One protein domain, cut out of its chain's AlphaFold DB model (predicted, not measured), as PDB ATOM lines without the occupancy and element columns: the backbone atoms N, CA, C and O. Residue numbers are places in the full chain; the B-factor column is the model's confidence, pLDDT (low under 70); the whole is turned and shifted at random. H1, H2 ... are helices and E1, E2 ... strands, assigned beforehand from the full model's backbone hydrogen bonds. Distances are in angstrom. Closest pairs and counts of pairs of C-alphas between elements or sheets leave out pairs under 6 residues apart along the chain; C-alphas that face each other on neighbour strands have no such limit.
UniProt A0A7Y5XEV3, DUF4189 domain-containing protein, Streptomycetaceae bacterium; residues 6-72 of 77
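This is residues 6 to 72 of the 77 residues of the protein "DUF4189 domain-containing protein" of Streptomycetaceae bacterium (UniProt A0A7Y5XEV3). A twisted sheet of three strands has helix H2 packed over one face, while the short helix H1 stands well away from the sheet, beyond its other face. The long link of residues 15 to 29 joins H1 to the sheet, and residues 14 to 19 stick out free. The printed part has 67 residues, with H1, E1, E2, H2 and E3 along the chain; the sheet's order is E2, E1, E3, antiparallel throughout, and the class is mixed, helices and strands. The whole is compact, with a radius of gyration of the C-alphas of 11.7 A, yet flat, spanning 29 by 28 by 13 A.

Begin at H1, residues 6 to 14, which is not on the sheet. Past the long link, E1, residues 30 to 36, and E2, residues 41 to 47, form an antiparallel hairpin at 156 degrees; look for N 32 and O 45, 2.8 A apart. H2, residues 50 to 61, is on the sheet, making two layers, a helix layer on one face of a sheet; its closest C-alphas to E2 are those of Ala 57 and Gly 45, 3.7 A apart. E3, residues 65 to 71, is antiparallel to E1 at 165 degrees, with N 33 and O 68 2.9 A apart. E2, H2 and E3 make a split strand-helix-strand unit, two strands running the same way with E1 between them, and its crossover is right-handed. H1 is apart from E2, H2 and E3. In H1 and H2 every O i to N i+4 pair is within hydrogen-bond range.

Find C-alpha 6 at (512.806, 236.760, 452.527), where H1 begins its 12.0 A. E1 runs 19.9 A, E2 20.0 A and H2 16.6 A. E3 runs 18.0 A to C-alpha 71 at (516.857, 242.503, 468.123).

The two C-alphas farthest apart are those of Ala 7 and Asn 38, 33.1 A. The printed part has no cut; the link from H1 to E1 is long and the others are tight. No printed residue has a pLDDT under 70.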
ATOM      1  N   SER A   6     511.997 237.276 453.636       97.06
ATOM      2  CA  SER A   6     512.806 236.760 452.527       97.06
ATOM      3  C   SER A   6     514.060 237.607 452.259       97.06
ATOM      4  O   SER A   6     515.132 237.056 452.025       97.06
ATOM      5  N   ALA A   7     513.979 238.940 452.352       97.50
ATOM      6  CA  ALA A   7     515.156 239.801 452.212       97.50
ATOM      7  C   ALA A   7     516.175 239.585 453.344       97.50
ATOM      8  O   ALA A   7     517.376 239.554 453.079       97.50
ATOM      9  N   ALA A   8     515.704 239.394 454.583       97.06
ATOM     10  CA  ALA A   8     516.567 239.076 455.719       97.06
ATOM     11  C   ALA A   8     517.253 237.713 455.557       97.06
ATOM     12  O   ALA A   8     518.461 237.600 455.755       97.06
ATOM     13  N   GLU A   9     516.490 236.697 455.159       96.31
ATOM     14  CA  GLU A   9     516.977 235.333 454.941       96.31
ATOM     15  C   GLU A   9     518.020 235.287 453.824       96.31
ATOM     16  O   GLU A   9     519.111 234.753 454.023       96.31
ATOM     17  N   ASN A  10     517.738 235.927 452.686       96.50
ATOM     18  CA  ASN A  10     518.679 236.019 451.571       96.50
ATOM     19  C   ASN A  10     519.965 236.747 451.973       96.50
ATOM     20  O   ASN A  10     521.055 236.294 451.638       96.50
ATOM     21  N   ALA A  11     519.867 237.851 452.718       96.12
ATOM     22  CA  ALA A  11     521.049 238.560 453.189       96.12
ATOM     23  C   ALA A  11     521.880 237.720 454.173       96.12
ATOM     24  O   ALA A  11     523.109 237.730 454.094       96.12
ATOM     25  N   ALA A  12     521.240 236.964 455.069       94.44
ATOM     26  CA  ALA A  12     521.932 236.055 455.979       94.44
ATOM     27  C   ALA A  12     522.657 234.930 455.218       94.44
ATOM     28  O   ALA A  12     523.826 234.661 455.489       94.44
ATOM     29  N   LEU A  13     521.991 234.316 454.235       95.50
ATOM     30  CA  LEU A  13     522.577 233.263 453.401       95.50
ATOM     31  C   LEU A  13     523.722 233.788 452.523       95.50
ATOM     32  O   LEU A  13     524.760 233.141 452.449       95.50
ATOM     33  N   ASN A  14     523.585 234.979 451.935       94.94
ATOM     34  CA  ASN A  14     524.628 235.594 451.103       94.94
ATOM     35  C   ASN A  14     525.908 235.927 451.883       94.94
ATOM     36  O   ASN A  14     526.995 235.916 451.312       94.94
ATOM     37  N   ASN A  15     525.798 236.220 453.180       92.69
ATOM     38  CA  ASN A  15     526.954 236.461 454.049       92.69
ATOM     39  C   ASN A  15     527.620 235.167 454.541       92.69
ATOM     40  O   ASN A  15     528.602 235.221 455.282       92.69
ATOM     41  N   CYS A  16     527.091 234.004 454.163       90.31
ATOM     42  CA  CYS A  16     527.561 232.722 454.647       90.31
ATOM     43  C   CYS A  16     528.355 231.982 453.555       90.31
ATOM     44  O   CYS A  16     527.795 231.649 452.514       90.31
ATOM     45  N   PRO A  17     529.649 231.681 453.762       87.44
ATOM     46  CA  PRO A  17     530.533 231.173 452.706       87.44
ATOM     47  C   PRO A  17     530.358 229.677 452.376       87.44
ATOM     48  O   PRO A  17     531.176 229.117 451.649       87.44
ATOM     49  N   GLY A  18     529.346 228.994 452.920       89.00
ATOM     50  CA  GLY A  18     529.194 227.541 452.802       89.00
ATOM     51  C   GLY A  18     527.743 227.071 452.760       89.00
ATOM     52  O   GLY A  18     526.831 227.834 452.453       89.00
ATOM     53  N   ASN A  19     527.518 225.791 453.077       89.75
ATOM     54  CA  ASN A  19     526.168 225.239 453.158       89.75
ATOM     55  C   ASN A  19     525.488 225.701 454.452       89.75
ATOM     56  O   ASN A  19     525.622 225.078 455.508       89.75
ATOM     57  N   CYS A  20     524.796 226.827 454.357       92.31
ATOM     58  CA  CYS A  20     524.165 227.476 455.487       92.31
ATOM     59  C   CYS A  20     522.652 227.339 455.420       92.31
ATOM     60  O   CYS A  20     522.051 227.242 454.353       92.31
ATOM     61  N   LYS A  21     522.030 227.357 456.596       94.38
ATOM     62  CA  LYS A  21     520.580 227.391 456.740       94.38
ATOM     63  C   LYS A  21     520.194 228.483 457.715       94.38
ATOM     64  O   LYS A  21     520.889 228.715 458.705       94.38
ATOM     65  N   VAL A  22     519.056 229.105 457.460       96.56
ATOM     66  CA  VAL A  22     518.451 230.028 458.414       96.56
ATOM     67  C   VAL A  22     517.888 229.219 459.581       96.56
ATOM     68  O   VAL A  22     517.171 228.239 459.381       96.56
ATOM     69  N   LEU A  23     518.245 229.605 460.808       97.06
ATOM     70  CA  LEU A  23     517.768 228.950 462.031       97.06
ATOM     71  C   LEU A  23     516.565 229.660 462.653       97.06
ATOM     72  O   LEU A  23     515.757 229.020 463.321       97.06
ATOM     73  N   VAL A  24     516.468 230.973 462.461       97.50
ATOM     74  CA  VAL A  24     515.367 231.790 462.957       97.50
ATOM     75  C   VAL A  24     515.223 233.048 462.109       97.50
ATOM     76  O   VAL A  24     516.213 233.676 461.741       97.50
ATOM     77  N   THR A  25     513.971 233.419 461.863       97.44
ATOM     78  CA  THR A  25     513.561 234.711 461.312       97.44
ATOM     79  C   THR A  25     512.570 235.333 462.294       97.44
ATOM     80  O   THR A  25     511.692 234.643 462.823       97.44
ATOM     81  N   PHE A  26     512.720 236.623 462.579       96.81
ATOM     82  CA  PHE A  26     511.965 237.327 463.614       96.81
ATOM     83  C   PHE A  26     511.628 238.757 463.168       96.81
ATOM     84  O   PHE A  26     512.301 239.314 462.300       96.81
ATOM     85  N   VAL A  27     510.541 239.324 463.700       96.12
ATOM     86  CA  VAL A  27     509.952 240.592 463.236       96.12
ATOM     87  C   VAL A  27     509.507 241.399 464.444       96.12
ATOM     88  O   VAL A  27     508.749 240.881 465.256       96.12
ATOM     89  N   ASN A  28     509.949 242.658 464.535       94.31
ATOM     90  CA  ASN A  28     509.650 243.564 465.656       94.31
ATOM     91  C   ASN A  28     509.950 242.941 467.034       94.31
ATOM     92  O   ASN A  28     509.290 243.246 468.018       94.31
ATOM     93  N   SER A  29     510.934 242.043 467.088       96.56
ATOM     94  CA  SER A  29     511.244 241.218 468.254       96.56
ATOM     95  C   SER A  29     512.747 240.910 468.303       96.56
ATOM     96  O   SER A  29     513.523 241.432 467.485       96.56
ATOM     97  N   CYS A  30     513.158 240.055 469.238       98.06
ATOM     98  CA  CYS A  30     514.513 239.522 469.314       98.06
ATOM     99  C   CYS A  30     514.584 238.074 468.812       98.06
ATOM    100  O   CYS A  30     513.611 237.317 468.888       98.06
ATOM    101  N   GLY A  31     515.752 237.690 468.305       98.19
ATOM    102  CA  GLY A  31     516.099 236.325 467.933       98.19
ATOM    103  C   GLY A  31     517.476 235.942 468.465       98.19
ATOM    104  O   GLY A  31     518.367 236.783 468.580       98.19
ATOM    105  N   ALA A  32     517.659 234.667 468.781       98.56
ATOM    106  CA  ALA A  32     518.915 234.121 469.277       98.56
ATOM    107  C   ALA A  32     519.232 232.779 468.620       98.56
ATOM    108  O   ALA A  32     518.344 232.082 468.131       98.56
ATOM    109  N   VAL A  33     520.507 232.403 468.634       98.31
ATOM    110  CA  VAL A  33     520.968 231.063 468.269       98.31
ATOM    111  C   VAL A  33     521.622 230.435 469.487       98.31
ATOM    112  O   VAL A  33     522.446 231.064 470.152       98.31
ATOM    113  N   ALA A  34     521.284 229.180 469.754       98.56
ATOM    114  CA  ALA A  34     521.911 228.352 470.767       98.56
ATOM    115  C   ALA A  34     522.630 227.163 470.146       98.56
ATOM    116  O   ALA A  34     522.247 226.662 469.085       98.56
ATOM    117  N   TYR A  35     523.670 226.716 470.841       98.44
ATOM    118  CA  TYR A  35     524.393 225.495 470.538       98.44
ATOM    119  C   TYR A  35     524.358 224.560 471.744       98.44
ATOM    120  O   TYR A  35     524.743 224.921 472.860       98.44
ATOM    121  N   ASN A  36     523.903 223.336 471.498       98.25
ATOM    122  CA  ASN A  36     523.949 222.236 472.441       98.25
ATOM    123  C   ASN A  36     525.090 221.299 472.041       98.25
ATOM    124  O   ASN A  36     524.958 220.532 471.085       98.25
ATOM    125  N   SER A  37     526.200 221.355 472.778       97.44
ATOM    126  CA  SER A  37     527.377 220.517 472.530       97.44
ATOM    127  C   SER A  37     527.112 219.031 472.767       97.44
ATOM    128  O   SER A  37     527.671 218.205 472.053       97.44
ATOM    129  N   ASN A  38     526.228 218.679 473.705       97.25
ATOM    130  CA  ASN A  38     525.891 217.282 473.999       97.25
ATOM    131  C   ASN A  38     525.117 216.628 472.846       97.25
ATOM    132  O   ASN A  38     525.302 215.451 472.560       97.25
ATOM    133  N   ALA A  39     524.259 217.400 472.171       96.31
ATOM    134  CA  ALA A  39     523.473 216.941 471.025       96.31
ATOM    135  C   ALA A  39     524.089 217.324 469.665       96.31
ATOM    136  O   ALA A  39     523.479 217.050 468.631       96.31
ATOM    137  N   ASN A  40     525.251 217.995 469.669       96.44
ATOM    138  CA  ASN A  40     525.893 218.613 468.504       96.44
ATOM    139  C   ASN A  40     524.891 219.357 467.597       96.44
ATOM    140  O   ASN A  40     524.769 219.087 466.399       96.44
ATOM    141  N   ARG A  41     524.090 220.249 468.193       95.62
ATOM    142  CA  ARG A  41     522.929 220.853 467.529       95.62
ATOM    143  C   ARG A  41     522.874 222.356 467.728       95.62
ATOM    144  O   ARG A  41     522.924 222.837 468.856       95.62
ATOM    145  N   TYR A  42     522.657 223.068 466.627       97.00
ATOM    146  CA  TYR A  42     522.266 224.473 466.635       97.00
ATOM    147  C   TYR A  42     520.753 224.613 466.505       97.00
ATOM    148  O   TYR A  42     520.130 223.894 465.716       97.00
ATOM    149  N   TRP A  43     520.179 225.568 467.229       98.19
ATOM    150  CA  TRP A  43     518.781 225.962 467.078       98.19
ATOM    151  C   TRP A  43     518.620 227.466 467.255       98.19
ATOM    152  O   TRP A  43     519.290 228.080 468.080       98.19
ATOM    153  N   GLY A  44     517.734 228.047 466.455       98.12
ATOM    154  CA  GLY A  44     517.287 229.421 466.610       98.12
ATOM    155  C   GLY A  44     516.036 229.518 467.482       98.12
ATOM    156  O   GLY A  44     515.199 228.614 467.485       98.12
ATOM    157  N   GLY A  45     515.901 230.625 468.197       98.19
ATOM    158  CA  GLY A  45     514.716 230.968 468.973       98.19
ATOM    159  C   GLY A  45     514.391 232.448 468.864       98.19
ATOM    160  O   GLY A  45     515.224 233.239 468.413       98.19
ATOM    161  N   LYS A  46     513.168 232.819 469.232       98.19
ATOM    162  CA  LYS A  46     512.673 234.200 469.184       98.19
ATOM    163  C   LYS A  46     511.815 234.520 470.399       98.19
ATOM    164  O   LYS A  46     511.207 233.620 470.971       98.19
ATOM    165  N   GLY A  47     511.738 235.797 470.742       97.44
ATOM    166  CA  GLY A  47     510.914 236.275 471.844       97.44
ATOM    167  C   GLY A  47     510.696 237.778 471.795       97.44
ATOM    168  O   GLY A  47     511.380 238.488 471.042       97.44
ATOM    169  N   ASP A  48     509.770 238.237 472.630       95.31
ATOM    170  CA  ASP A  48     509.453 239.649 472.846       95.31
ATOM    171  C   ASP A  48     510.458 240.290 473.813       95.31
ATOM    172  O   ASP A  48     510.259 241.403 474.274       95.31
ATOM    173  N   SER A  49     511.560 239.598 474.117       95.81
ATOM    174  CA  SER A  49     512.771 240.178 474.680       95.81
ATOM    175  C   SER A  49     514.019 239.377 474.327       95.81
ATOM    176  O   SER A  49     513.942 238.243 473.844       95.81
ATOM    177  N   GLU A  50     515.196 239.953 474.590       96.06
ATOM    178  CA  GLU A  50     516.477 239.241 474.485       96.06
ATOM    179  C   GLU A  50     516.453 237.944 475.313       96.06
ATOM    180  O   GLU A  50     516.793 236.874 474.802       96.06
ATOM    181  N   ALA A  51     516.014 238.034 476.573       97.38
ATOM    182  CA  ALA A  51     515.987 236.903 477.495       97.38
ATOM    183  C   ALA A  51     515.037 235.799 477.009       97.38
ATOM    184  O   ALA A  51     515.380 234.616 477.053       97.38
ATOM    185  N   GLU A  52     513.864 236.172 476.496       98.12
ATOM    186  CA  GLU A  52     512.924 235.213 475.916       98.12
ATOM    187  C   GLU A  52     513.494 234.534 474.671       98.12
ATOM    188  O   GLU A  52     513.421 233.311 474.562       98.12
ATOM    189  N   ALA A  53     514.126 235.288 473.767       98.50
ATOM    190  CA  ALA A  53     514.731 234.725 472.564       98.50
ATOM    191  C   ALA A  53     515.856 233.731 472.892       98.50
ATOM    192  O   ALA A  53     515.931 232.656 472.291       98.50
ATOM    193  N   GLN A  54     516.712 234.062 473.865       98.56
ATOM    194  CA  GLN A  54     517.776 233.175 474.343       98.56
ATOM    195  C   GLN A  54     517.206 231.895 474.968       98.56
ATOM    196  O   GLN A  54     517.658 230.796 474.634       98.56
ATOM    197  N   ASN A  55     516.201 232.024 475.838       98.44
ATOM    198  CA  ASN A  55     515.563 230.889 476.501       98.44
ATOM    199  C   ASN A  55     514.831 229.978 475.504       98.44
ATOM    200  O   ASN A  55     514.974 228.757 475.583       98.44
ATOM    201  N   ASP A  56     514.111 230.546 474.531       98.62
ATOM    202  CA  ASP A  56     513.458 229.794 473.453       98.62
ATOM    203  C   ASP A  56     514.493 229.030 472.611       98.62
ATOM    204  O   ASP A  56     514.324 227.835 472.355       98.62
ATOM    205  N   ALA A  57     515.621 229.662 472.258       98.56
ATOM    206  CA  ALA A  57     516.686 229.016 471.488       98.56
ATOM    207  C   ALA A  57     517.311 227.827 472.240       98.56
ATOM    208  O   ALA A  57     517.467 226.745 471.668       98.56
ATOM    209  N   ILE A  58     517.639 228.002 473.527       98.50
ATOM    210  CA  ILE A  58     518.204 226.944 474.383       98.50
ATOM    211  C   ILE A  58     517.194 225.807 474.573       98.50
ATOM    212  O   ILE A  58     517.548 224.634 474.441       98.50
ATOM    213  N   SER A  59     515.928 226.140 474.835       98.12
ATOM    214  CA  SER A  59     514.849 225.160 474.992       98.12
ATOM    215  C   SER A  59     514.690 224.298 473.735       98.12
ATOM    216  O   SER A  59     514.744 223.068 473.809       98.12
ATOM    217  N   ARG A  60     514.628 224.918 472.548       97.62
ATOM    218  CA  ARG A  60     514.532 224.216 471.251       97.62
ATOM    219  C   ARG A  60     515.770 223.391 470.916       97.62
ATOM    220  O   ARG A  60     515.662 222.330 470.297       97.62
ATOM    221  N   ALA A  61     516.948 223.845 471.337       97.50
ATOM    222  CA  ALA A  61     518.185 223.080 471.230       97.50
ATOM    223  C   ALA A  61     518.218 221.849 472.162       97.50
ATOM    224  O   ALA A  61     519.080 220.983 471.987       97.50
ATOM    225  N   GLY A  62     517.286 221.738 473.119       97.50
ATOM    226  CA  GLY A  62     517.269 220.694 474.145       97.50
ATOM    227  C   GLY A  62     518.324 220.918 475.234       97.50
ATOM    228  O   GLY A  62     518.876 219.950 475.755       97.50
ATOM    229  N   GLY A  63     518.664 222.180 475.513       96.31
ATOM    230  CA  GLY A  63     519.738 222.595 476.417       96.31
ATOM    231  C   GLY A  63     520.880 223.312 475.694       96.31
ATOM    232  O   GLY A  63     520.736 223.784 474.568       96.31
ATOM    233  N   GLY A  64     522.042 223.394 476.344       96.50
ATOM    234  CA  GLY A  64     523.205 224.117 475.823       96.50
ATOM    235  C   GLY A  64     523.225 225.590 476.227       96.50
ATOM    236  O   GLY A  64     522.686 225.966 477.268       96.50
ATOM    237  N   ARG A  65     523.887 226.421 475.417       97.69
ATOM    238  CA  ARG A  65     524.044 227.860 475.672       97.69
ATOM    239  C   ARG A  65     523.764 228.656 474.403       97.69
ATOM    240  O   ARG A  65     524.098 228.214 473.302       97.69
ATOM    241  N   TRP A  66     523.178 229.840 474.555       97.19
ATOM    242  CA  TRP A  66     523.113 230.810 473.468       97.19
ATOM    243  C   TRP A  66     524.531 231.236 473.047       97.19
ATOM    244  O   TRP A  66     525.437 231.325 473.877       97.19
ATOM    245  N   ILE A  67     524.730 231.472 471.752       97.62
ATOM    246  CA  ILE A  67     526.023 231.877 471.170       97.62
ATOM    247  C   ILE A  67     525.967 233.260 470.521       97.62
ATOM    248  O   ILE A  67     526.987 233.932 470.417       97.62
ATOM    249  N   THR A  68     524.785 233.695 470.084       97.44
ATOM    250  CA  THR A  68     524.555 235.038 469.549       97.44
ATOM    251  C   THR A  68     523.070 235.380 469.626       97.44
ATOM    252  O   THR A  68     522.225 234.481 469.680       97.44
ATOM    253  N   TRP A  69     522.761 236.670 469.629       97.56
ATOM    254  CA  TRP A  69     521.406 237.200 469.601       97.56
ATOM    255  C   TRP A  69     521.393 238.576 468.933       97.56
ATOM    256  O   TRP A  69     522.421 239.247 468.841       97.56
ATOM    257  N   ALA A  70     520.224 238.978 468.445       97.00
ATOM    258  CA  ALA A  70     519.981 240.306 467.904       97.00
ATOM    259  C   ALA A  70     518.501 240.672 468.051       97.00
ATOM    260  O   ALA A  70     517.632 239.802 468.016       97.00
ATOM    261  N   CYS A  71     518.215 241.967 468.154       96.75
ATOM    262  CA  CYS A  71     516.857 242.503 468.123       96.75
ATOM    263  C   CYS A  71     516.677 243.396 466.899       96.75
ATOM    264  O   CYS A  71     517.623 244.043 466.443       96.75
ATOM    265  N   THR A  72     515.462 243.428 466.353       95.75
ATOM    266  CA  THR A  72     515.133 244.409 465.309       95.75
ATOM    267  C   THR A  72     515.141 245.825 465.880       95.75
ATOM    268  O   THR A  72     514.892 246.011 467.065       95.75
TER     269      THR A  72